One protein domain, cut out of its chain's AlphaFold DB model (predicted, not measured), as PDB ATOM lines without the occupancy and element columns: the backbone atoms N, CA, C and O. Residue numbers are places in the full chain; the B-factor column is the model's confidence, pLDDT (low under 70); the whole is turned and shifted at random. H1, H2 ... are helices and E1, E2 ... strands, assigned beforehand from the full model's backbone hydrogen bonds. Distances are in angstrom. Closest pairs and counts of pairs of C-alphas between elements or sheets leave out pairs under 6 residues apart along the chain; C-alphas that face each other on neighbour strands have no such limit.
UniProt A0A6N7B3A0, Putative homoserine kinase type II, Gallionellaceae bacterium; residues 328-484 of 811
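Overview. This is residues 328 to 484 of the 811 residues of the protein "Putative homoserine kinase type II" of Gallionellaceae bacterium (UniProt A0A6N7B3A0). One strongly twisted sheet of six strands curls round the long helix H1 on one face, while H4 and the short H2 lie on the other face. The hairpin E2 and E3 and the small helix H3 extend the domain at one end of its longest axis. The printed part has 157 residues with five named helices and eight named strands, in the order H1 E1 H2 E2 E3 E4 E5 E6 H3 E7 H4 E8 H5. The sheet is mixed, in the order E5 E6 E7 E4 E1 E8; the class is mixed, helices and strands. The whole is compact, with a radius of gyration of the C-alphas of 16.0 A and spans of 48 by 32 by 27 A.

Arrangement. H1, residues 332 to 351, is on the six-stranded sheet. Its closest C-alphas to E1, residues 356 to 361, are those of Ala 351 and Val 359, 6.8 A apart. H2, residues 363 to 367, is on the opposite face, at a height over the sheet of 5.2 A. E2, residues 371 to 379, bends by 94 degrees at residue 374 and forms an antiparallel hairpin with E3, residues 382 to 386; N 377 and O 384 are 2.8 A apart. E4, residues 389 to 395, is antiparallel to E1, with N 392 and O 360 at 2.9 A. E5, residues 408 to 411, an edge strand, forms an antiparallel hairpin with E6, residues 420 to 427, with N 410 and O 421 at 2.8 A. The closest C-alphas of H1 and E6 are those of Gln 341 and Ile 427, 7.4 A apart. H3, residues 434 to 439, is not on the sheet and only just apart from E2, at 8.4 A. E7, residues 448 to 455, is antiparallel to E6, with N 422 and O 452 at 2.9 A, and parallel to E4, with N 453 and O 391 at 2.8 A. H4, residues 462 to 471, is on the same face as H2, at a height over the sheet of 10.1 A, and runs along the strands, at 23 degrees to E4 on the local plane. E8, residues 475 to 479, the other edge strand, is antiparallel to E1, with N 359 and O 478 at 2.9 A. E7, H4 and E8 make a split strand-helix-strand unit, two strands running the same way with E4 and E1 between them, and its crossover is right-handed. H5, residues 480 to 483, only grazes the sheet. Every O i to N i+4 pair is within hydrogen-bond range in H2, H3 and H4, and 15 of 16 are in H1; H5 is too short for such a pair.

Along the chain. H1 runs 26.1 A from C-alpha 332 at (3.528, 50.922, -31.549) to C-alpha 351 at (8.865, 26.699, -23.305). E7 is 22.2 A long, E6 21.2 A, E4 18.7 A, E2 17.1 A and H4 14.2 A. H5 ends with C-alpha 483 at (18.408, 27.560, -26.376).

Size, cuts and confidence. The two C-alphas farthest apart, those of Ala 398 and Asn 439, are 48.4 A apart. The printed part has no cut. The link from E4 to E5, residues 396 to 407, is long. The mean pLDDT of the printed part is 90.6, and no printed residue is under 70.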
ATOM      1  N   ILE A 328      -9.134  47.111 -34.088       91.94
ATOM      2  CA  ILE A 328      -8.246  48.261 -33.934       91.94
ATOM      3  C   ILE A 328      -6.890  47.749 -33.477       91.94
ATOM      4  O   ILE A 328      -6.757  47.169 -32.397       91.94
ATOM      5  N   ASN A 329      -5.878  47.956 -34.315       91.88
ATOM      6  CA  ASN A 329      -4.504  47.637 -33.956       91.88
ATOM      7  C   ASN A 329      -4.016  48.604 -32.875       91.88
ATOM      8  O   ASN A 329      -4.281  49.804 -32.943       91.88
ATOM      9  N   PHE A 330      -3.269  48.082 -31.906       90.94
ATOM     10  CA  PHE A 330      -2.637  48.919 -30.892       90.94
ATOM     11  C   PHE A 330      -1.561  49.826 -31.490       90.94
ATOM     12  O   PHE A 330      -0.940  49.487 -32.507       90.94
ATOM     13  N   ALA A 331      -1.314  50.956 -30.824       89.88
ATOM     14  CA  ALA A 331      -0.224  51.855 -31.178       89.88
ATOM     15  C   ALA A 331       1.144  51.170 -30.957       89.88
ATOM     16  O   ALA A 331       1.247  50.264 -30.126       89.88
ATOM     17  N   PRO A 332       2.227  51.596 -31.638       91.31
ATOM     18  CA  PRO A 332       3.528  50.922 -31.549       91.31
ATOM     19  C   PRO A 332       4.065  50.673 -30.120       91.31
ATOM     20  O   PRO A 332       4.581  49.579 -29.883       91.31
ATOM     21  N   PRO A 333       3.929  51.597 -29.144       90.38
ATOM     22  CA  PRO A 333       4.379  51.341 -27.770       90.38
ATOM     23  C   PRO A 333       3.594  50.220 -27.074       90.38
ATOM     24  O   PRO A 333       4.171  49.379 -26.388       90.38
ATOM     25  N   GLU A 334       2.279  50.185 -27.278       90.25
ATOM     26  CA  GLU A 334       1.385  49.167 -26.721       90.25
ATOM     27  C   GLU A 334       1.610  47.802 -27.385       90.25
ATOM     28  O   GLU A 334       1.639  46.785 -26.694       90.25
ATOM     29  N   GLN A 335       1.855  47.775 -28.703       91.38
ATOM     30  CA  GLN A 335       2.269  46.560 -29.416       91.38
ATOM     31  C   GLN A 335       3.532  45.966 -28.803       91.38
ATOM     32  O   GLN A 335       3.561  44.773 -28.512       91.38
ATOM     33  N   ALA A 336       4.564  46.787 -28.585       90.75
ATOM     34  CA  ALA A 336       5.828  46.331 -28.015       90.75
ATOM     35  C   ALA A 336       5.642  45.782 -26.591       90.75
ATOM     36  O   ALA A 336       6.180  44.725 -26.256       90.75
ATOM     37  N   ALA A 337       4.829  46.454 -25.767       91.06
ATOM     38  CA  ALA A 337       4.496  45.983 -24.426       91.06
ATOM     39  C   ALA A 337       3.760  44.631 -24.458       91.06
ATOM     40  O   ALA A 337       4.142  43.705 -23.739       91.06
ATOM     41  N   LEU A 338       2.752  44.483 -25.322       91.56
ATOM     42  CA  LEU A 338       2.012  43.230 -25.473       91.56
ATOM     43  C   LEU A 338       2.893  42.114 -26.049       91.56
ATOM     44  O   LEU A 338       2.841  40.989 -25.566       91.56
ATOM     45  N   GLN A 339       3.759  42.405 -27.021       91.62
ATOM     46  CA  GLN A 339       4.732  41.438 -27.543       91.62
ATOM     47  C   GLN A 339       5.693  40.957 -26.456       91.62
ATOM     48  O   GLN A 339       5.989  39.764 -26.387       91.62
ATOM     49  N   GLN A 340       6.136  41.849 -25.567       92.19
ATOM     50  CA  GLN A 340       6.953  41.460 -24.422       92.19
ATOM     51  C   GLN A 340       6.172  40.561 -23.453       92.19
ATOM     52  O   GLN A 340       6.719  39.570 -22.965       92.19
ATOM     53  N   GLN A 341       4.892  40.856 -23.199       93.00
ATOM     54  CA  GLN A 341       4.025  39.998 -22.384       93.00
ATOM     55  C   GLN A 341       3.806  38.626 -23.030       93.00
ATOM     56  O   GLN A 341       3.908  37.612 -22.338       93.00
ATOM     57  N   VAL A 342       3.582  38.571 -24.346       93.81
ATOM     58  CA  VAL A 342       3.505  37.322 -25.115       93.81
ATOM     59  C   VAL A 342       4.806  36.544 -24.972       93.81
ATOM     60  O   VAL A 342       4.774  35.399 -24.541       93.81
ATOM     61  N   ALA A 343       5.960  37.158 -25.239       93.00
ATOM     62  CA  ALA A 343       7.255  36.491 -25.138       93.00
ATOM     63  C   ALA A 343       7.528  35.951 -23.723       93.00
ATOM     64  O   ALA A 343       7.973  34.814 -23.570       93.00
ATOM     65  N   ASN A 344       7.224  36.733 -22.685       92.25
ATOM     66  CA  ASN A 344       7.357  36.296 -21.296       92.25
ATOM     67  C   ASN A 344       6.411  35.129 -20.980       92.25
ATOM     68  O   ASN A 344       6.825  34.156 -20.349       92.25
ATOM     69  N   THR A 345       5.167  35.191 -21.457       93.25
ATOM     70  CA  THR A 345       4.177  34.126 -21.256       93.25
ATOM     71  C   THR A 345       4.584  32.850 -21.983       93.25
ATOM     72  O   THR A 345       4.550  31.782 -21.388       93.25
ATOM     73  N   LEU A 346       5.058  32.937 -23.228       94.62
ATOM     74  CA  LEU A 346       5.551  31.776 -23.970       94.62
ATOM     75  C   LEU A 346       6.791  31.160 -23.318       94.62
ATOM     76  O   LEU A 346       6.931  29.944 -23.319       94.62
ATOM     77  N   ARG A 347       7.684  31.957 -22.724       92.06
ATOM     78  CA  ARG A 347       8.820  31.407 -21.968       92.06
ATOM     79  C   ARG A 347       8.357  30.654 -20.725       92.06
ATOM     80  O   ARG A 347       8.761  29.514 -20.532       92.06
ATOM     81  N   ASN A 348       7.499  31.273 -19.919       88.56
ATOM     82  CA  ASN A 348       7.147  30.767 -18.594       88.56
ATOM     83  C   ASN A 348       6.033  29.713 -18.604       88.56
ATOM     84  O   ASN A 348       6.001  28.859 -17.731       88.56
ATOM     85  N   GLU A 349       5.102  29.781 -19.549       90.69
ATOM     86  CA  GLU A 349       3.897  28.936 -19.565       90.69
ATOM     87  C   GLU A 349       3.888  27.947 -20.735       90.69
ATOM     88  O   GLU A 349       2.964  27.147 -20.865       90.69
ATOM     89  N   VAL A 350       4.920  27.994 -21.586       93.69
ATOM     90  CA  VAL A 350       5.093  27.062 -22.703       93.69
ATOM     91  C   VAL A 350       6.487  26.445 -22.709       93.69
ATOM     92  O   VAL A 350       6.640  25.279 -22.368       93.69
ATOM     93  N   ALA A 351       7.515  27.212 -23.065       92.38
ATOM     94  CA  ALA A 351       8.865  26.699 -23.305       92.38
ATOM     95  C   ALA A 351       9.538  26.098 -22.058       92.38
ATOM     96  O   ALA A 351      10.351  25.179 -22.182       92.38
ATOM     97  N   ALA A 352       9.193  26.598 -20.867       87.62
ATOM     98  CA  ALA A 352       9.725  26.085 -19.611       87.62
ATOM     99  C   ALA A 352       9.260  24.660 -19.277       87.62
ATOM    100  O   ALA A 352       9.909  23.972 -18.492       87.62
ATOM    101  N   PHE A 353       8.168  24.192 -19.887       87.88
ATOM    102  CA  PHE A 353       7.690  22.838 -19.654       87.88
ATOM    103  C   PHE A 353       8.563  21.823 -20.354       87.88
ATOM    104  O   PHE A 353       8.838  21.894 -21.551       87.88
ATOM    105  N   SER A 354       8.967  20.820 -19.602       83.38
ATOM    106  CA  SER A 354       9.950  19.839 -20.000       83.38
ATOM    107  C   SER A 354       9.466  18.923 -21.138       83.38
ATOM    108  O   SER A 354      10.288  18.323 -21.816       83.38
ATOM    109  N   ALA A 355       8.168  18.864 -21.435       89.00
ATOM    110  CA  ALA A 355       7.655  18.194 -22.630       89.00
ATOM    111  C   ALA A 355       7.873  18.997 -23.930       89.00
ATOM    112  O   ALA A 355       7.802  18.434 -25.016       89.00
ATOM    113  N   VAL A 356       8.142  20.304 -23.858       93.31
ATOM    114  CA  VAL A 356       8.225  21.179 -25.037       93.31
ATOM    115  C   VAL A 356       9.615  21.145 -25.671       93.31
ATOM    116  O   VAL A 356      10.599  21.565 -25.068       93.31
ATOM    117  N   GLY A 357       9.686  20.691 -26.923       93.31
ATOM    118  CA  GLY A 357      10.897  20.725 -27.739       93.31
ATOM    119  C   GLY A 357      11.055  22.042 -28.499       93.31
ATOM    120  O   GLY A 357      12.118  22.662 -28.440       93.31
ATOM    121  N   LYS A 358      10.003  22.491 -29.196       97.06
ATOM    122  CA  LYS A 358      10.022  23.738 -29.984       97.06
ATOM    123  C   LYS A 358       8.729  24.523 -29.857       97.06
ATOM    124  O   LYS A 358       7.657  23.944 -29.695       97.06
ATOM    125  N   VAL A 359       8.832  25.841 -29.995       97.62
ATOM    126  CA  VAL A 359       7.690  26.760 -30.053       97.62
ATOM    127  C   VAL A 359       7.830  27.652 -31.276       97.62
ATOM    128  O   VAL A 359       8.852  28.315 -31.463       97.62
ATOM    129  N   TYR A 360       6.780  27.701 -32.083       97.19
ATOM    130  CA  TYR A 360       6.661  28.554 -33.255       97.19
ATOM    131  C   TYR A 360       5.579  29.598 -33.013       97.19
ATOM    132  O   TYR A 360       4.449  29.254 -32.669       97.19
ATOM    133  N   LEU A 361       5.915  30.867 -33.219       95.50
ATOM    134  CA  LEU A 361       4.972  31.977 -33.163       95.50
ATOM    135  C   LEU A 361       4.406  32.247 -34.558       95.50
ATOM    136  O   LEU A 361       5.144  32.232 -35.546       95.50
ATOM    137  N   MET A 362       3.107  32.516 -34.645       93.06
ATOM    138  CA  MET A 362       2.434  32.815 -35.906       93.06
ATOM    139  C   MET A 362       1.352  33.892 -35.730       93.06
ATOM    140  O   MET A 362       1.184  34.485 -34.664       93.06
ATOM    141  N   GLY A 363       0.646  34.207 -36.818       87.12
ATOM    142  CA  GLY A 363      -0.525  35.079 -36.759       87.12
ATOM    143  C   GLY A 363      -0.212  36.550 -36.458       87.12
ATOM    144  O   GLY A 363       0.809  37.096 -36.881       87.12
ATOM    145  N   SER A 364      -1.149  37.219 -35.783       84.94
ATOM    146  CA  SER A 364      -1.070  38.662 -35.504       84.94
ATOM    147  C   SER A 364       0.040  39.034 -34.523       84.94
ATOM    148  O   SER A 364       0.612  40.113 -34.662       84.94
ATOM    149  N   ALA A 365       0.380  38.146 -33.585       86.12
ATOM    150  CA  ALA A 365       1.474  38.362 -32.641       86.12
ATOM    151  C   ALA A 365       2.829  38.487 -33.352       86.12
ATOM    152  O   ALA A 365       3.593  39.409 -33.064       86.12
ATOM    153  N   LEU A 366       3.076  37.621 -34.340       87.44
ATOM    154  CA  LEU A 366       4.280  37.669 -35.168       87.44
ATOM    155  C   LEU A 366       4.347  38.938 -36.032       87.44
ATOM    156  O   LEU A 366       5.399  39.559 -36.140       87.44
ATOM    157  N   ARG A 367       3.228  39.330 -36.654       86.50
ATOM    158  CA  ARG A 367       3.191  40.481 -37.575       86.50
ATOM    159  C   ARG A 367       3.158  41.846 -36.881       86.50
ATOM    160  O   ARG A 367       3.230  42.857 -37.566       86.50
ATOM    161  N   GLY A 368       3.027  41.892 -35.552       84.44
ATOM    162  CA  GLY A 368       2.845  43.153 -34.822       84.44
ATOM    163  C   GLY A 368       1.498  43.820 -35.112       84.44
ATOM    164  O   GLY A 368       1.384  45.040 -35.096       84.44
ATOM    165  N   GLU A 369       0.474  43.015 -35.405       89.38
ATOM    166  CA  GLU A 369      -0.884  43.466 -35.739       89.38
ATOM    167  C   GLU A 369      -1.880  43.063 -34.642       89.38
ATOM    168  O   GLU A 369      -3.034  42.724 -34.930       89.38
ATOM    169  N   MET A 370      -1.430  42.987 -33.389       91.38
ATOM    170  CA  MET A 370      -2.330  42.695 -32.276       91.38
ATOM    171  C   MET A 370      -3.205  43.910 -31.981       91.38
ATOM    172  O   MET A 370      -2.926  45.037 -32.376       91.38
ATOM    173  N   GLY A 371      -4.324  43.689 -31.326       91.81
ATOM    174  CA  GLY A 371      -5.316  44.732 -31.170       91.81
ATOM    175  C   GLY A 371      -6.524  44.235 -30.422       91.81
ATOM    176  O   GLY A 371      -6.608  43.051 -30.074       91.81
ATOM    177  N   HIS A 372      -7.463  45.144 -30.237       92.12
ATOM    178  CA  HIS A 372      -8.755  44.866 -29.640       92.12
ATOM    179  C   HIS A 372      -9.855  44.984 -30.689       92.12
ATOM    180  O   HIS A 372      -9.700  45.651 -31.716       92.12
ATOM    181  N   TYR A 373     -10.971  44.315 -30.442       93.25
ATOM    182  CA  TYR A 373     -12.143  44.433 -31.293       93.25
ATOM    183  C   TYR A 373     -13.049  45.576 -30.819       93.25
ATOM    184  O   TYR A 373     -13.252  45.757 -29.619       93.25
ATOM    185  N   LEU A 374     -13.624  46.331 -31.762       91.62
ATOM    186  CA  LEU A 374     -14.583  47.409 -31.467       91.62
ATOM    187  C   LEU A 374     -15.871  46.901 -30.809       91.62
ATOM    188  O   LEU A 374     -16.518  47.620 -30.043       91.62
ATOM    189  N   ALA A 375     -16.246  45.663 -31.112       93.56
ATOM    190  CA  ALA A 375     -17.246  44.880 -30.407       93.56
ATOM    191  C   ALA A 375     -16.659  43.491 -30.112       93.56
ATOM    192  O   ALA A 375     -15.871  43.006 -30.924       93.56
ATOM    193  N   PRO A 376     -17.031  42.818 -29.009       95.38
ATOM    194  CA  PRO A 376     -16.484  41.504 -28.698       95.38
ATOM    195  C   PRO A 376     -16.738  40.514 -29.838       95.38
ATOM    196  O   PRO A 376     -17.870  40.352 -30.287       95.38
ATOM    197  N   PHE A 377     -15.693  39.849 -30.318       96.00
ATOM    198  CA  PHE A 377     -15.808  38.847 -31.366       96.00
ATOM    199  C   PHE A 377     -16.464  37.583 -30.815       96.00
ATOM    200  O   PHE A 377     -15.908  36.903 -29.951       96.00
ATOM    201  N   VAL A 378     -17.636  37.251 -31.350       95.12
ATOM    202  CA  VAL A 378     -18.383  36.058 -30.965       95.12
ATOM    203  C   VAL A 378     -18.120  34.919 -31.948       95.12
ATOM    204  O   VAL A 378     -18.537  34.978 -33.110       95.12
ATOM    205  N   ASN A 379     -17.485  33.854 -31.453       90.31
ATOM    206  CA  ASN A 379     -17.275  32.595 -32.165       90.31
ATOM    207  C   ASN A 379     -17.821  31.423 -31.341       90.31
ATOM    208  O   ASN A 379     -17.231  31.017 -30.340       90.31
ATOM    209  N   GLY A 380     -18.965  30.876 -31.749       89.06
ATOM    210  CA  GLY A 380     -19.668  29.900 -30.922       89.06
ATOM    211  C   GLY A 380     -20.032  30.519 -29.559       89.06
ATOM    212  O   GLY A 380     -20.648  31.585 -29.547       89.06
ATOM    213  N   PRO A 381     -19.713  29.871 -28.423       88.94
ATOM    214  CA  PRO A 381     -19.926  30.436 -27.090       88.94
ATOM    215  C   PRO A 381     -18.766  31.330 -26.612       88.94
ATOM    216  O   PRO A 381     -18.847  31.886 -25.520       88.94
ATOM    217  N   GLN A 382     -17.678  31.451 -27.382       91.38
ATOM    218  CA  GLN A 382     -16.516  32.261 -27.013       91.38
ATOM    219  C   GLN A 382     -16.743  33.730 -27.372       91.38
ATOM    220  O   GLN A 382     -17.131  34.042 -28.500       91.38
ATOM    221  N   VAL A 383     -16.444  34.624 -26.427       94.94
ATOM    222  CA  VAL A 383     -16.594  36.076 -26.577       94.94
ATOM    223  C   VAL A 383     -15.235  36.738 -26.367       94.94
ATOM    224  O   VAL A 383     -14.798  36.922 -25.234       94.94
ATOM    225  N   LYS A 384     -14.546  37.059 -27.464       94.44
ATOM    226  CA  LYS A 384     -13.153  37.525 -27.463       94.44
ATOM    227  C   LYS A 384     -13.061  39.044 -27.588       94.44
ATOM    228  O   LYS A 384     -13.650  39.633 -28.489       94.44
ATOM    229  N   LEU A 385     -12.286  39.681 -26.722       94.69
ATOM    230  CA  LEU A 385     -12.027  41.123 -26.726       94.69
ATOM    231  C   LEU A 385     -10.746  41.469 -27.489       94.69
ATOM    232  O   LEU A 385     -10.684  42.494 -28.168       94.69
ATOM    233  N   GLY A 386      -9.731  40.612 -27.375       92.38
ATOM    234  CA  GLY A 386      -8.402  40.816 -27.933       92.38
ATOM    235  C   GLY A 386      -8.084  39.895 -29.108       92.38
ATOM    236  O   GLY A 386      -8.787  38.927 -29.394       92.38
ATOM    237  N   SER A 387      -6.985  40.197 -29.796       90.44
ATOM    238  CA  SER A 387      -6.407  39.301 -30.805       90.44
ATOM    239  C   SER A 387      -5.953  37.978 -30.190       90.44
ATOM    240  O   SER A 387      -5.397  37.976 -29.090       90.44
ATOM    241  N   ASP A 388      -6.130  36.895 -30.946       89.88
ATOM    242  CA  ASP A 388      -5.565  35.582 -30.638       89.88
ATOM    243  C   ASP A 388      -4.043  35.582 -30.879       89.88
ATOM    244  O   ASP A 388      -3.529  36.224 -31.805       89.88
ATOM    245  N   VAL A 389      -3.330  34.844 -30.035       92.81
ATOM    246  CA  VAL A 389      -1.904  34.540 -30.134       92.81
ATOM    247  C   VAL A 389      -1.790  33.075 -30.526       92.81
ATOM    248  O   VAL A 389      -1.762  32.180 -29.683       92.81
ATOM    249  N   ASP A 390      -1.748  32.845 -31.833       92.38
ATOM    250  CA  ASP A 390      -1.584  31.515 -32.399       92.38
ATOM    251  C   ASP A 390      -0.121  31.060 -32.266       92.38
ATOM    252  O   ASP A 390       0.806  31.739 -32.732       92.38
ATOM    253  N   ILE A 391       0.090  29.885 -31.673       96.31
ATOM    254  CA  ILE A 391       1.401  29.225 -31.610       96.31
ATOM    255  C   ILE A 391       1.313  27.765 -32.044       96.31
ATOM    256  O   ILE A 391       0.267  27.134 -31.930       96.31
ATOM    257  N   LEU A 392       2.426  27.196 -32.500       96.50
ATOM    258  CA  LEU A 392       2.575  25.749 -32.663       96.50
ATOM    259  C   LEU A 392       3.669  25.246 -31.729       96.50
ATOM    260  O   LEU A 392       4.743  25.839 -31.650       96.50
ATOM    261  N   ILE A 393       3.393  24.153 -31.028       97.19
ATOM    262  CA  ILE A 393       4.301  23.532 -30.065       97.19
ATOM    263  C   ILE A 393       4.666  22.146 -30.586       97.19
ATOM    264  O   ILE A 393       3.776  21.352 -30.880       97.19
ATOM    265  N   GLU A 394       5.955  21.836 -30.673       96.19
ATOM    266  CA  GLU A 394       6.428  20.467 -30.897       96.19
ATOM    267  C   GLU A 394       6.816  19.843 -29.564       96.19
ATOM    268  O   GLU A 394       7.654  20.387 -28.838       96.19
ATOM    269  N   ILE A 395       6.206  18.703 -29.255       95.50
ATOM    270  CA  ILE A 395       6.483  17.940 -28.042       95.50
ATOM    271  C   ILE A 395       7.693  17.028 -28.263       95.50
ATOM    272  O   ILE A 395       7.871  16.468 -29.341       95.50
ATOM    273  N   ASP A 396       8.539  16.891 -27.243       89.69
ATOM    274  CA  ASP A 396       9.631  15.921 -27.221       89.69
ATOM    275  C   ASP A 396       9.047  14.492 -27.260       89.69
ATOM    276  O   ASP A 396       8.257  14.144 -26.373       89.69
ATOM    277  N   PRO A 397       9.433  13.643 -28.236       88.06
ATOM    278  CA  PRO A 397       8.933  12.272 -28.348       88.06
ATOM    279  C   PRO A 397       9.073  11.446 -27.062       88.06
ATOM    280  O   PRO A 397       8.248  10.578 -26.794       88.06
ATOM    281  N   ALA A 398      10.108  11.699 -26.255       83.88
ATOM    282  CA  ALA A 398      10.347  10.963 -25.014       83.88
ATOM    283  C   ALA A 398       9.447  11.419 -23.851       83.88
ATOM    284  O   ALA A 398       9.472  10.806 -22.784       83.88
ATOM    285  N   ARG A 399       8.692  12.512 -24.023       84.31
ATOM    286  CA  ARG A 399       7.968  13.211 -22.948       84.31
ATOM    287  C   ARG A 399       6.533  13.566 -23.324       84.31
ATOM    288  O   ARG A 399       5.921  14.432 -22.707       84.31
ATOM    289  N   GLU A 400       5.955  12.863 -24.295       87.12
ATOM    290  CA  GLU A 400       4.557  13.066 -24.690       87.12
ATOM    291  C   GLU A 400       3.545  12.809 -23.564       87.12
ATOM    292  O   GLU A 400       2.432  13.325 -23.613       87.12
ATOM    293  N   ALA A 401       3.927  12.044 -22.537       81.50
ATOM    294  CA  ALA A 401       3.104  11.803 -21.353       81.50
ATOM    295  C   ALA A 401       3.175  12.936 -20.308       81.50
ATOM    296  O   ALA A 401       2.356  12.969 -19.392       81.50
ATOM    297  N   ASP A 402       4.128  13.866 -20.426       81.44
ATOM    298  CA  ASP A 402       4.358  14.947 -19.460       81.44
ATOM    299  C   ASP A 402       3.766  16.295 -19.940       81.44
ATOM    300  O   ASP A 402       4.283  17.363 -19.615       81.44
ATOM    301  N   ILE A 403       2.668  16.273 -20.710       86.81
ATOM    302  CA  ILE A 403       1.956  17.503 -21.102       86.81
ATOM    303  C   ILE A 403       1.442  18.237 -19.854       86.81
ATOM    304  O   ILE A 403       0.879  17.592 -18.961       86.81
ATOM    305  N   PRO A 404       1.577  19.574 -19.780       86.06
ATOM    306  CA  PRO A 404       1.130  20.322 -18.613       86.06
ATOM    307  C   PRO A 404      -0.376  20.170 -18.377       86.06
ATOM    308  O   PRO A 404      -1.190  20.446 -19.254       86.06
ATOM    309  N   SER A 405      -0.756  19.776 -17.163       82.06
ATOM    310  CA  SER A 405      -2.150  19.457 -16.816       82.06
ATOM    311  C   SER A 405      -3.105  20.652 -16.860       82.06
ATOM    312  O   SER A 405      -4.309  20.467 -17.008       82.06
ATOM    313  N   HIS A 406      -2.586  21.874 -16.727       85.88
ATOM    314  CA  HIS A 406      -3.384  23.100 -16.795       85.88
ATOM    315  C   HIS A 406      -3.701  23.530 -18.239       85.88
ATOM    316  O   HIS A 406      -4.554  24.395 -18.436       85.88
ATOM    317  N   TRP A 407      -3.051  22.938 -19.250       92.56
ATOM    318  CA  TRP A 407      -3.411  23.179 -20.646       92.56
ATOM    319  C   TRP A 407      -4.733  22.489 -20.959       92.56
ATOM    320  O   TRP A 407      -4.878  21.273 -20.823       92.56
ATOM    321  N   SER A 408      -5.709  23.265 -21.415       92.56
ATOM    322  CA  SER A 408      -7.063  22.770 -21.646       92.56
ATOM    323  C   SER A 408      -7.220  22.303 -23.088       92.56
ATOM    324  O   SER A 408      -7.171  23.114 -24.010       92.56
ATOM    325  N   LEU A 409      -7.420  21.001 -23.300       92.56
ATOM    326  CA  LEU A 409      -7.664  20.451 -24.634       92.56
ATOM    327  C   LEU A 409      -9.004  20.967 -25.182       92.56
ATOM    328  O   LEU A 409     -10.058  20.701 -24.610       92.56
ATOM    329  N   ILE A 410      -8.959  21.663 -26.316       88.81
ATOM    330  CA  ILE A 410     -10.141  22.183 -27.019       88.81
ATOM    331  C   ILE A 410     -10.572  21.224 -28.125       88.81
ATOM    332  O   ILE A 410     -11.758  20.946 -28.298       88.81
ATOM    333  N   LYS A 411      -9.603  20.705 -28.884       87.81
ATOM    334  CA  LYS A 411      -9.856  19.795 -30.001       87.81
ATOM    335  C   LYS A 411      -8.731  18.789 -30.127       87.81
ATOM    336  O   LYS A 411      -7.564  19.161 -30.113       87.81
ATOM    337  N   GLN A 412      -9.089  17.520 -30.287       85.75
ATOM    338  CA  GLN A 412      -8.105  16.445 -30.303       85.75
ATOM    339  C   GLN A 412      -7.236  16.445 -31.560       85.75
ATOM    340  O   GLN A 412      -6.031  16.328 -31.418       85.75
ATOM    341  N   ASN A 413      -7.831  16.630 -32.744       80.75
ATOM    342  CA  ASN A 413      -7.111  16.731 -34.014       80.75
ATOM    343  C   ASN A 413      -7.751  17.809 -34.898       80.75
ATOM    344  O   ASN A 413      -8.964  17.793 -35.140       80.75
ATOM    345  N   GLU A 414      -6.943  18.722 -35.422       79.12
ATOM    346  CA  GLU A 414      -7.345  19.658 -36.465       79.12
ATOM    347  C   GLU A 414      -7.192  19.046 -37.861       79.12
ATOM    348  O   GLU A 414      -6.093  18.620 -38.210       79.12
ATOM    349  N   PRO A 415      -8.222  19.074 -38.731       76.50
ATOM    350  CA  PRO A 415      -8.112  18.509 -40.077       76.50
ATOM    351  C   PRO A 415      -7.010  19.131 -40.942       76.50
ATOM    352  O   PRO A 415      -6.579  18.515 -41.908       76.50
ATOM    353  N   SER A 416      -6.592  20.364 -40.637       73.31
ATOM    354  CA  SER A 416      -5.654  21.115 -41.480       73.31
ATOM    355  C   SER A 416      -4.173  20.823 -41.220       73.31
ATOM    356  O   SER A 416      -3.349  21.147 -42.074       73.31
ATOM    357  N   ASN A 417      -3.829  20.270 -40.053       80.56
ATOM    358  CA  ASN A 417      -2.441  20.019 -39.643       80.56
ATOM    359  C   ASN A 417      -2.270  18.823 -38.685       80.56
ATOM    360  O   ASN A 417      -1.151  18.546 -38.261       80.56
ATOM    361  N   GLN A 418      -3.365  18.143 -38.326       85.44
ATOM    362  CA  GLN A 418      -3.422  16.988 -37.421       85.44
ATOM    363  C   GLN A 418      -2.839  17.257 -36.026       85.44
ATOM    364  O   GLN A 418      -2.545  16.327 -35.277       85.44
ATOM    365  N   CYS A 419      -2.699  18.530 -35.647       90.19
ATOM    366  CA  CYS A 419      -2.326  18.922 -34.297       90.19
ATOM    367  C   CYS A 419      -3.554  18.916 -33.385       90.19
ATOM    368  O   CYS A 419      -4.675  19.198 -33.817       90.19
ATOM    369  N   ALA A 420      -3.328  18.675 -32.098       92.25
ATOM    370  CA  ALA A 420      -4.319  18.978 -31.076       92.25
ATOM    371  C   ALA A 420      -4.338  20.489 -30.809       92.25
ATOM    372  O   ALA A 420      -3.294  21.130 -30.879       92.25
ATOM    373  N   ILE A 421      -5.493  21.062 -30.474       92.62
ATOM    374  CA  ILE A 421      -5.582  22.456 -30.021       92.62
ATOM    375  C   ILE A 421      -5.743  22.477 -28.513       92.62
ATOM    376  O   ILE A 421      -6.699  21.905 -27.981       92.62
ATOM    377  N   TYR A 422      -4.849  23.202 -27.850       94.25
ATOM    378  CA  TYR A 422      -4.927  23.492 -26.429       94.25
ATOM    379  C   TYR A 422      -5.085  24.986 -26.191       94.25
ATOM    380  O   TYR A 422      -4.391  25.797 -26.801       94.25
ATOM    381  N   HIS A 423      -5.948  25.327 -25.242       93.06
ATOM    382  CA  HIS A 423      -5.946  26.633 -24.619       93.06
ATOM    383  C   HIS A 423      -4.883  26.657 -23.514       93.06
ATOM    384  O   HIS A 423      -4.913  25.827 -22.600       93.06
ATOM    385  N   ILE A 424      -3.937  27.591 -23.621       93.81
ATOM    386  CA  ILE A 424      -2.782  27.678 -22.722       93.81
ATOM    387  C   ILE A 424      -3.037  28.695 -21.614       93.81
ATOM    388  O   ILE A 424      -2.993  28.367 -20.430       93.81
ATOM    389  N   LYS A 425      -3.263  29.955 -22.002       93.06
ATOM    390  CA  LYS A 425      -3.415  31.078 -21.075       93.06
ATOM    391  C   LYS A 425      -4.069  32.272 -21.762       93.06
ATOM    392  O   LYS A 425      -4.111  32.343 -22.989       93.06
ATOM    393  N   GLN A 426      -4.554  33.219 -20.967       93.06
ATOM    394  CA  GLN A 426      -4.999  34.528 -21.435       93.06
ATOM    395  C   GLN A 426      -4.031  35.616 -20.961       93.06
ATOM    396  O   GLN A 426      -3.539  35.565 -19.832       93.06
ATOM    397  N   ILE A 427      -3.759  36.589 -21.825       92.75
ATOM    398  CA  ILE A 427      -3.032  37.811 -21.488       92.75
ATOM    399  C   ILE A 427      -4.062  38.937 -21.314       92.75
ATOM    400  O   ILE A 427      -4.917  39.104 -22.193       92.75
ATOM    401  N   PRO A 428      -3.990  39.714 -20.220       90.94
ATOM    402  CA  PRO A 428      -4.909  40.820 -19.997       90.94
ATOM    403  C   PRO A 428      -4.877  41.873 -21.109       90.94
ATOM    404  O   PRO A 428      -3.817  42.189 -21.655       90.94
ATOM    405  N   ILE A 429      -6.034  42.446 -21.425       88.44
ATOM    406  CA  ILE A 429      -6.180  43.541 -22.381       88.44
ATOM    407  C   ILE A 429      -5.885  44.887 -21.710       88.44
ATOM    408  O   ILE A 429      -6.274  45.149 -20.568       88.44
ATOM    409  N   ALA A 430      -5.220  45.785 -22.437       79.44
ATOM    410  CA  ALA A 430      -5.034  47.160 -21.987       79.44
ATOM    411  C   ALA A 430      -6.402  47.859 -21.825       79.44
ATOM    412  O   ALA A 430      -7.239  47.808 -22.722       79.44
ATOM    413  N   GLY A 431      -6.635  48.492 -20.669       76.94
ATOM    414  CA  GLY A 431      -7.922  49.116 -20.316       76.94
ATOM    415  C   GLY A 431      -8.910  48.198 -19.578       76.94
ATOM    416  O   GLY A 431      -9.901  48.689 -19.037       76.94
ATOM    417  N   GLY A 432      -8.609  46.897 -19.474       85.31
ATOM    418  CA  GLY A 432      -9.405  45.919 -18.731       85.31
ATOM    419  C   GLY A 432     -10.782  45.625 -19.340       85.31
ATOM    420  O   GLY A 432     -11.134  46.081 -20.426       85.31
ATOM    421  N   ILE A 433     -11.585  44.840 -18.617       91.88
ATOM    422  CA  ILE A 433     -12.869  44.309 -19.117       91.88
ATOM    423  C   ILE A 433     -14.110  44.996 -18.528       91.88
ATOM    424  O   ILE A 433     -15.235  44.667 -18.899       91.88
ATOM    425  N   ALA A 434     -13.934  45.948 -17.606       90.50
ATOM    426  CA  ALA A 434     -15.010  46.462 -16.751       90.50
ATOM    427  C   ALA A 434     -16.193  47.058 -17.534       90.50
ATOM    428  O   ALA A 434     -17.347  46.787 -17.211       90.50
ATOM    429  N   GLN A 435     -15.918  47.829 -18.590       90.06
ATOM    430  CA  GLN A 435     -16.963  48.417 -19.431       90.06
ATOM    431  C   GLN A 435     -17.805  47.341 -20.132       90.06
ATOM    432  O   GLN A 435     -19.027  47.453 -20.212       90.06
ATOM    433  N   TRP A 436     -17.159  46.287 -20.633       91.94
ATOM    434  CA  TRP A 436     -17.845  45.177 -21.287       91.94
ATOM    435  C   TRP A 436     -18.639  44.345 -20.289       91.94
ATOM    436  O   TRP A 436     -19.785  44.013 -20.576       91.94
ATOM    437  N   GLN A 437     -18.085  44.096 -19.103       92.69
ATOM    438  CA  GLN A 437     -18.785  43.390 -18.033       92.69
ATOM    439  C   GLN A 437     -20.010  44.171 -17.534       92.69
ATOM    440  O   GLN A 437     -21.026  43.571 -17.209       92.69
ATOM    441  N   ALA A 438     -19.957  45.507 -17.506       92.81
ATOM    442  CA  ALA A 438     -21.116  46.328 -17.149       92.81
ATOM    443  C   ALA A 438     -22.258  46.203 -18.175       92.81
ATOM    444  O   ALA A 438     -23.428  46.207 -17.799       92.81
ATOM    445  N   ASN A 439     -21.918  46.067 -19.460       91.00
ATOM    446  CA  ASN A 439     -22.896  45.893 -20.536       91.00
ATOM    447  C   ASN A 439     -23.410  44.448 -20.644       91.00
ATOM    448  O   ASN A 439     -24.562  44.241 -21.019       91.00
ATOM    449  N   TYR A 440     -22.561  43.466 -20.330       95.25
ATOM    450  CA  TYR A 440     -22.837  42.035 -20.463       95.25
ATOM    451  C   TYR A 440     -22.371  41.271 -19.208       95.25
ATOM    452  O   TYR A 440     -21.324  40.617 -19.216       95.25
ATOM    453  N   PRO A 441     -23.109  41.389 -18.092       94.19
ATOM    454  CA  PRO A 441     -22.640  40.949 -16.780       94.19
ATOM    455  C   PRO A 441     -22.498  39.435 -16.627       94.19
ATOM    456  O   PRO A 441     -21.810  38.999 -15.704       94.19
ATOM    457  N   HIS A 442     -23.112  38.638 -17.500       94.88
ATOM    458  CA  HIS A 442     -23.089  37.180 -17.421       94.88
ATOM    459  C   HIS A 442     -22.117  36.546 -18.427       94.88
ATOM    460  O   HIS A 442     -21.904  35.335 -18.368       94.88
ATOM    461  N   LEU A 443     -21.521  37.320 -19.344       94.62
ATOM    462  CA  LEU A 443     -20.610  36.778 -20.352       94.62
ATOM    463  C   LEU A 443     -19.232  36.427 -19.766       94.62
ATOM    464  O   LEU A 443     -18.620  37.267 -19.101       94.62
ATOM    465  N   PRO A 444     -18.686  35.235 -20.076       93.44
ATOM    466  CA  PRO A 444     -17.277  34.940 -19.864       93.44
ATOM    467  C   PRO A 444     -16.454  35.609 -20.971       93.44
ATOM    468  O   PRO A 444     -16.319  35.086 -22.080       93.44
ATOM    469  N   LEU A 445     -15.940  36.799 -20.674       94.38
ATOM    470  CA  LEU A 445     -15.116  37.564 -21.601       94.38
ATOM    471  C   LEU A 445     -13.702  36.980 -21.668       94.38
ATOM    472  O   LEU A 445     -13.081  36.699 -20.647       94.38
ATOM    473  N   ILE A 446     -13.211  36.809 -22.890       93.38
ATOM    474  CA  ILE A 446     -11.876  36.303 -23.190       93.38
ATOM    475  C   ILE A 446     -11.024  37.474 -23.666       93.38
ATOM    476  O   ILE A 446     -11.418  38.186 -24.588       93.38
ATOM    477  N   GLU A 447      -9.861  37.678 -23.060       94.06
ATOM    478  CA  GLU A 447      -8.953  38.774 -23.415       94.06
ATOM    479  C   GLU A 447      -8.066  38.382 -24.614       94.06
ATOM    480  O   GLU A 447      -8.585  37.974 -25.656       94.06
ATOM    481  N   HIS A 448      -6.739  38.506 -24.517       92.62
ATOM    482  CA  HIS A 448      -5.834  37.970 -25.534       92.62
ATOM    483  C   HIS A 448      -5.599  36.485 -25.286       92.62
ATOM    484  O   HIS A 448      -4.953  36.098 -24.312       92.62
ATOM    485  N   LEU A 449      -6.128  35.642 -26.163       92.50
ATOM    486  CA  LEU A 449      -6.091  34.195 -26.003       92.50
ATOM    487  C   LEU A 449      -4.801  33.606 -26.580       92.50
ATOM    488  O   LEU A 449      -4.497  33.860 -27.741       92.50
ATOM    489  N   ILE A 450      -4.073  32.786 -25.817       94.81
ATOM    490  CA  ILE A 450      -2.994  31.947 -26.354       94.81
ATOM    491  C   ILE A 450      -3.551  30.549 -26.608       94.81
ATOM    492  O   ILE A 450      -3.767  29.778 -25.665       94.81
ATOM    493  N   ASP A 451      -3.737  30.234 -27.886       92.31
ATOM    494  CA  ASP A 451      -4.112  28.904 -28.353       92.31
ATOM    495  C   ASP A 451      -2.922  28.261 -29.067       92.31
ATOM    496  O   ASP A 451      -2.235  28.879 -29.887       92.31
ATOM    497  N   ALA A 452      -2.678  26.996 -28.741       95.06
ATOM    498  CA  ALA A 452      -1.557  26.239 -29.260       95.06
ATOM    499  C   ALA A 452      -2.011  25.061 -30.114       95.06
ATOM    500  O   ALA A 452      -2.751  24.193 -29.651       95.06
ATOM    501  N   TYR A 453      -1.467  24.978 -31.325       95.19
ATOM    502  CA  TYR A 453      -1.447  23.760 -32.123       95.19
ATOM    503  C   TYR A 453      -0.318  22.866 -31.596       95.19
ATOM    504  O   TYR A 453       0.855  23.121 -31.850       95.19
ATOM    505  N   VAL A 454      -0.646  21.835 -30.829       95.62
ATOM    506  CA  VAL A 454       0.325  20.926 -30.210       95.62
ATOM    507  C   VAL A 454       0.537  19.703 -31.100       95.62
ATOM    508  O   VAL A 454      -0.375  18.902 -31.322       95.62
ATOM    509  N   PHE A 455       1.758  19.571 -31.612       95.44
ATOM    510  CA  PHE A 455       2.219  18.463 -32.433       95.44
ATOM    511  C   PHE A 455       2.863  17.380 -31.563       95.44
ATOM    512  O   PHE A 455       3.830  17.638 -30.843       95.44
ATOM    513  N   PHE A 456       2.342  16.160 -31.678       92.75
ATOM    514  CA  PHE A 456       2.839  14.964 -30.997       92.75
ATOM    515  C   PHE A 456       3.553  14.063 -32.012       92.75
ATOM    516  O   PHE A 456       2.867  13.501 -32.872       92.75
ATOM    517  N   PRO A 457       4.886  13.914 -31.955       90.44
ATOM    518  CA  PRO A 457       5.643  13.077 -32.887       90.44
ATOM    519  C   PRO A 457       5.134  11.638 -33.071       90.44
ATOM    520  O   PRO A 457       5.249  11.104 -34.171       90.44
ATOM    521  N   SER A 458       4.553  11.007 -32.045       87.50
ATOM    522  CA  SER A 458       4.054   9.623 -32.109       87.50
ATOM    523  C   SER A 458       2.835   9.433 -33.016       87.50
ATOM    524  O   SER A 458       2.593   8.327 -33.502       87.50
ATOM    525  N   ARG A 459       2.053  10.496 -33.234       85.50
ATOM    526  CA  ARG A 459       0.768  10.454 -33.956       85.50
ATOM    527  C   ARG A 459       0.605  11.538 -35.022       85.50
ATOM    528  O   ARG A 459      -0.379  11.526 -35.751       85.50
ATOM    529  N   GLY A 460       1.526  12.492 -35.087       79.50
ATOM    530  CA  GLY A 460       1.466  13.633 -35.990       79.50
ATOM    531  C   GLY A 460       2.084  13.353 -37.360       79.50
ATOM    532  O   GLY A 460       2.992  12.537 -37.513       79.50
ATOM    533  N   HIS A 461       1.631  14.093 -38.372       85.88
ATOM    534  CA  HIS A 461       2.177  14.033 -39.727       85.88
ATOM    535  C   HIS A 461       3.142  15.197 -39.983       85.88
ATOM    536  O   HIS A 461       2.731  16.327 -40.244       85.88
ATOM    537  N   GLN A 462       4.447  14.913 -39.939       89.50
ATOM    538  CA  GLN A 462       5.513  15.918 -40.061       89.50
ATOM    539  C   GLN A 462       5.359  16.829 -41.295       89.50
ATOM    540  O   GLN A 462       5.469  18.047 -41.175       89.50
ATOM    541  N   ALA A 463       5.058  16.254 -42.466       90.81
ATOM    542  CA  ALA A 463       4.920  17.005 -43.716       90.81
ATOM    543  C   ALA A 463       3.756  18.015 -43.687       90.81
ATOM    544  O   ALA A 463       3.884  19.118 -44.217       90.81
ATOM    545  N   GLU A 464       2.638  17.664 -43.044       89.94
ATOM    546  CA  GLU A 464       1.479  18.555 -42.905       89.94
ATOM    547  C   GLU A 464       1.774  19.696 -41.934       89.94
ATOM    548  O   GLU A 464       1.483  20.856 -42.230       89.94
ATOM    549  N   LYS A 465       2.436  19.388 -40.814       92.25
ATOM    550  CA  LYS A 465       2.907  20.384 -39.849       92.25
ATOM    551  C   LYS A 465       3.891  21.370 -40.497       92.25
ATOM    552  O   LYS A 465       3.730  22.579 -40.350       92.25
ATOM    553  N   ASP A 466       4.866  20.888 -41.268       92.31
ATOM    554  CA  ASP A 466       5.831  21.749 -41.967       92.31
ATOM    555  C   ASP A 466       5.153  22.611 -43.055       92.31
ATOM    556  O   ASP A 466       5.442  23.807 -43.183       92.31
ATOM    557  N   ALA A 467       4.191  22.050 -43.799       92.12
ATOM    558  CA  ALA A 467       3.380  22.808 -44.755       92.12
ATOM    559  C   ALA A 467       2.535  23.894 -44.066       92.12
ATOM    560  O   ALA A 467       2.429  25.014 -44.574       92.12
ATOM    561  N   PHE A 468       1.973  23.589 -42.894       92.00
ATOM    562  CA  PHE A 468       1.220  24.530 -42.072       92.00
ATOM    563  C   PHE A 468       2.105  25.685 -41.582       92.00
ATOM    564  O   PHE A 468       1.768  26.847 -41.809       92.00
ATOM    565  N   LEU A 469       3.276  25.392 -41.006       93.12
ATOM    566  CA  LEU A 469       4.241  26.413 -40.574       93.12
ATOM    567  C   LEU A 469       4.646  27.340 -41.730       93.12
ATOM    568  O   LEU A 469       4.668  28.562 -41.566       93.12
ATOM    569  N   LYS A 470       4.888  26.777 -42.923       92.69
ATOM    570  CA  LYS A 470       5.205  27.553 -44.131       92.69
ATOM    571  C   LYS A 470       4.044  28.450 -44.565       92.69
ATOM    572  O   LYS A 470       4.267  29.616 -44.881       92.69
ATOM    573  N   LYS A 471       2.809  27.932 -44.566       90.94
ATOM    574  CA  LYS A 471       1.600  28.687 -44.941       90.94
ATOM    575  C   LYS A 471       1.403  29.932 -44.072       90.94
ATOM    576  O   LYS A 471       0.974  30.961 -44.584       90.94
ATOM    577  N   PHE A 472       1.711  29.839 -42.780       88.50
ATOM    578  CA  PHE A 472       1.542  30.938 -41.826       88.50
ATOM    579  C   PHE A 472       2.804  31.781 -41.609       88.50
ATOM    580  O   PHE A 472       2.781  32.679 -40.768       88.50
ATOM    581  N   ASN A 473       3.875  31.523 -42.373       91.12
ATOM    582  CA  ASN A 473       5.184  32.160 -42.215       91.12
ATOM    583  C   ASN A 473       5.656  32.149 -40.750       91.12
ATOM    584  O   ASN A 473       6.073  33.172 -40.213       91.12
ATOM    585  N   ALA A 474       5.493  31.008 -40.080       94.44
ATOM    586  CA  ALA A 474       5.739  30.887 -38.652       94.44
ATOM    587  C   ALA A 474       7.224  31.099 -38.313       94.44
ATOM    588  O   ALA A 474       8.111  30.622 -39.024       94.44
ATOM    589  N   GLN A 475       7.497  31.771 -37.195       95.50
ATOM    590  CA  GLN A 475       8.853  32.021 -36.713       95.50
ATOM    591  C   GLN A 475       9.173  31.104 -35.535       95.50
ATOM    592  O   GLN A 475       8.417  31.034 -34.568       95.50
ATOM    593  N   LEU A 476      10.328  30.437 -35.589       96.50
ATOM    594  CA  LEU A 476      10.843  29.659 -34.465       96.50
ATOM    595  C   LEU A 476      11.194  30.601 -33.304       96.50
ATOM    596  O   LEU A 476      12.164  31.358 -33.379       96.50
ATOM    597  N   PHE A 477      10.387  30.552 -32.248       95.88
ATOM    598  CA  PHE A 477      10.549  31.357 -31.039       95.88
ATOM    599  C   PHE A 477      11.520  30.695 -30.060       95.88
ATOM    600  O   PHE A 477      12.422  31.352 -29.548       95.88
ATOM    601  N   TYR A 478      11.353  29.391 -29.838       96.62
ATOM    602  CA  TYR A 478      12.167  28.597 -28.921       96.62
ATOM    603  C   TYR A 478      12.495  27.248 -29.547       96.62
ATOM    604  O   TYR A 478      11.614  26.596 -30.109       96.62
ATOM    605  N   ASP A 479      13.748  26.832 -29.416       95.25
ATOM    606  CA  ASP A 479      14.200  25.477 -29.712       95.25
ATOM    607  C   ASP A 479      15.074  25.006 -28.560       95.25
ATOM    608  O   ASP A 479      16.168  25.532 -28.358       95.25
ATOM    609  N   ARG A 480      14.614  24.002 -27.815       89.06
ATOM    610  CA  ARG A 480      15.342  23.493 -26.654       89.06
ATOM    611  C   ARG A 480      16.755  23.031 -26.991       89.06
ATOM    612  O   ARG A 480      17.651  23.213 -26.172       89.06
ATOM    613  N   ALA A 481      16.975  22.450 -28.170       86.81
ATOM    614  CA  ALA A 481      18.302  21.980 -28.556       86.81
ATOM    615  C   ALA A 481      19.282  23.146 -28.772       86.81
ATOM    616  O   ALA A 481      20.479  22.992 -28.538       86.81
ATOM    617  N   ARG A 482      18.772  24.309 -29.198       91.12
ATOM    618  CA  ARG A 482      19.549  25.536 -29.421       91.12
ATOM    619  C   ARG A 482      19.677  26.381 -28.152       91.12
ATOM    620  O   ARG A 482      20.759  26.875 -27.858       91.12
ATOM    621  N   ASP A 483      18.571  26.562 -27.438       86.44
ATOM    622  CA  ASP A 483      18.408  27.560 -26.376       86.44
ATOM    623  C   ASP A 483      18.600  26.972 -24.967       86.44
ATOM    624  O   ASP A 483      18.781  27.716 -24.005       86.44
ATOM    625  N   GLY A 484      18.572  25.643 -24.831       82.81
ATOM    626  CA  GLY A 484      18.647  24.946 -23.549       82.81
ATOM    627  C   GLY A 484      17.341  24.985 -22.747       82.81
ATOM    628  O   GLY A 484      16.285  25.405 -23.227       82.81
TER     629      GLY A 484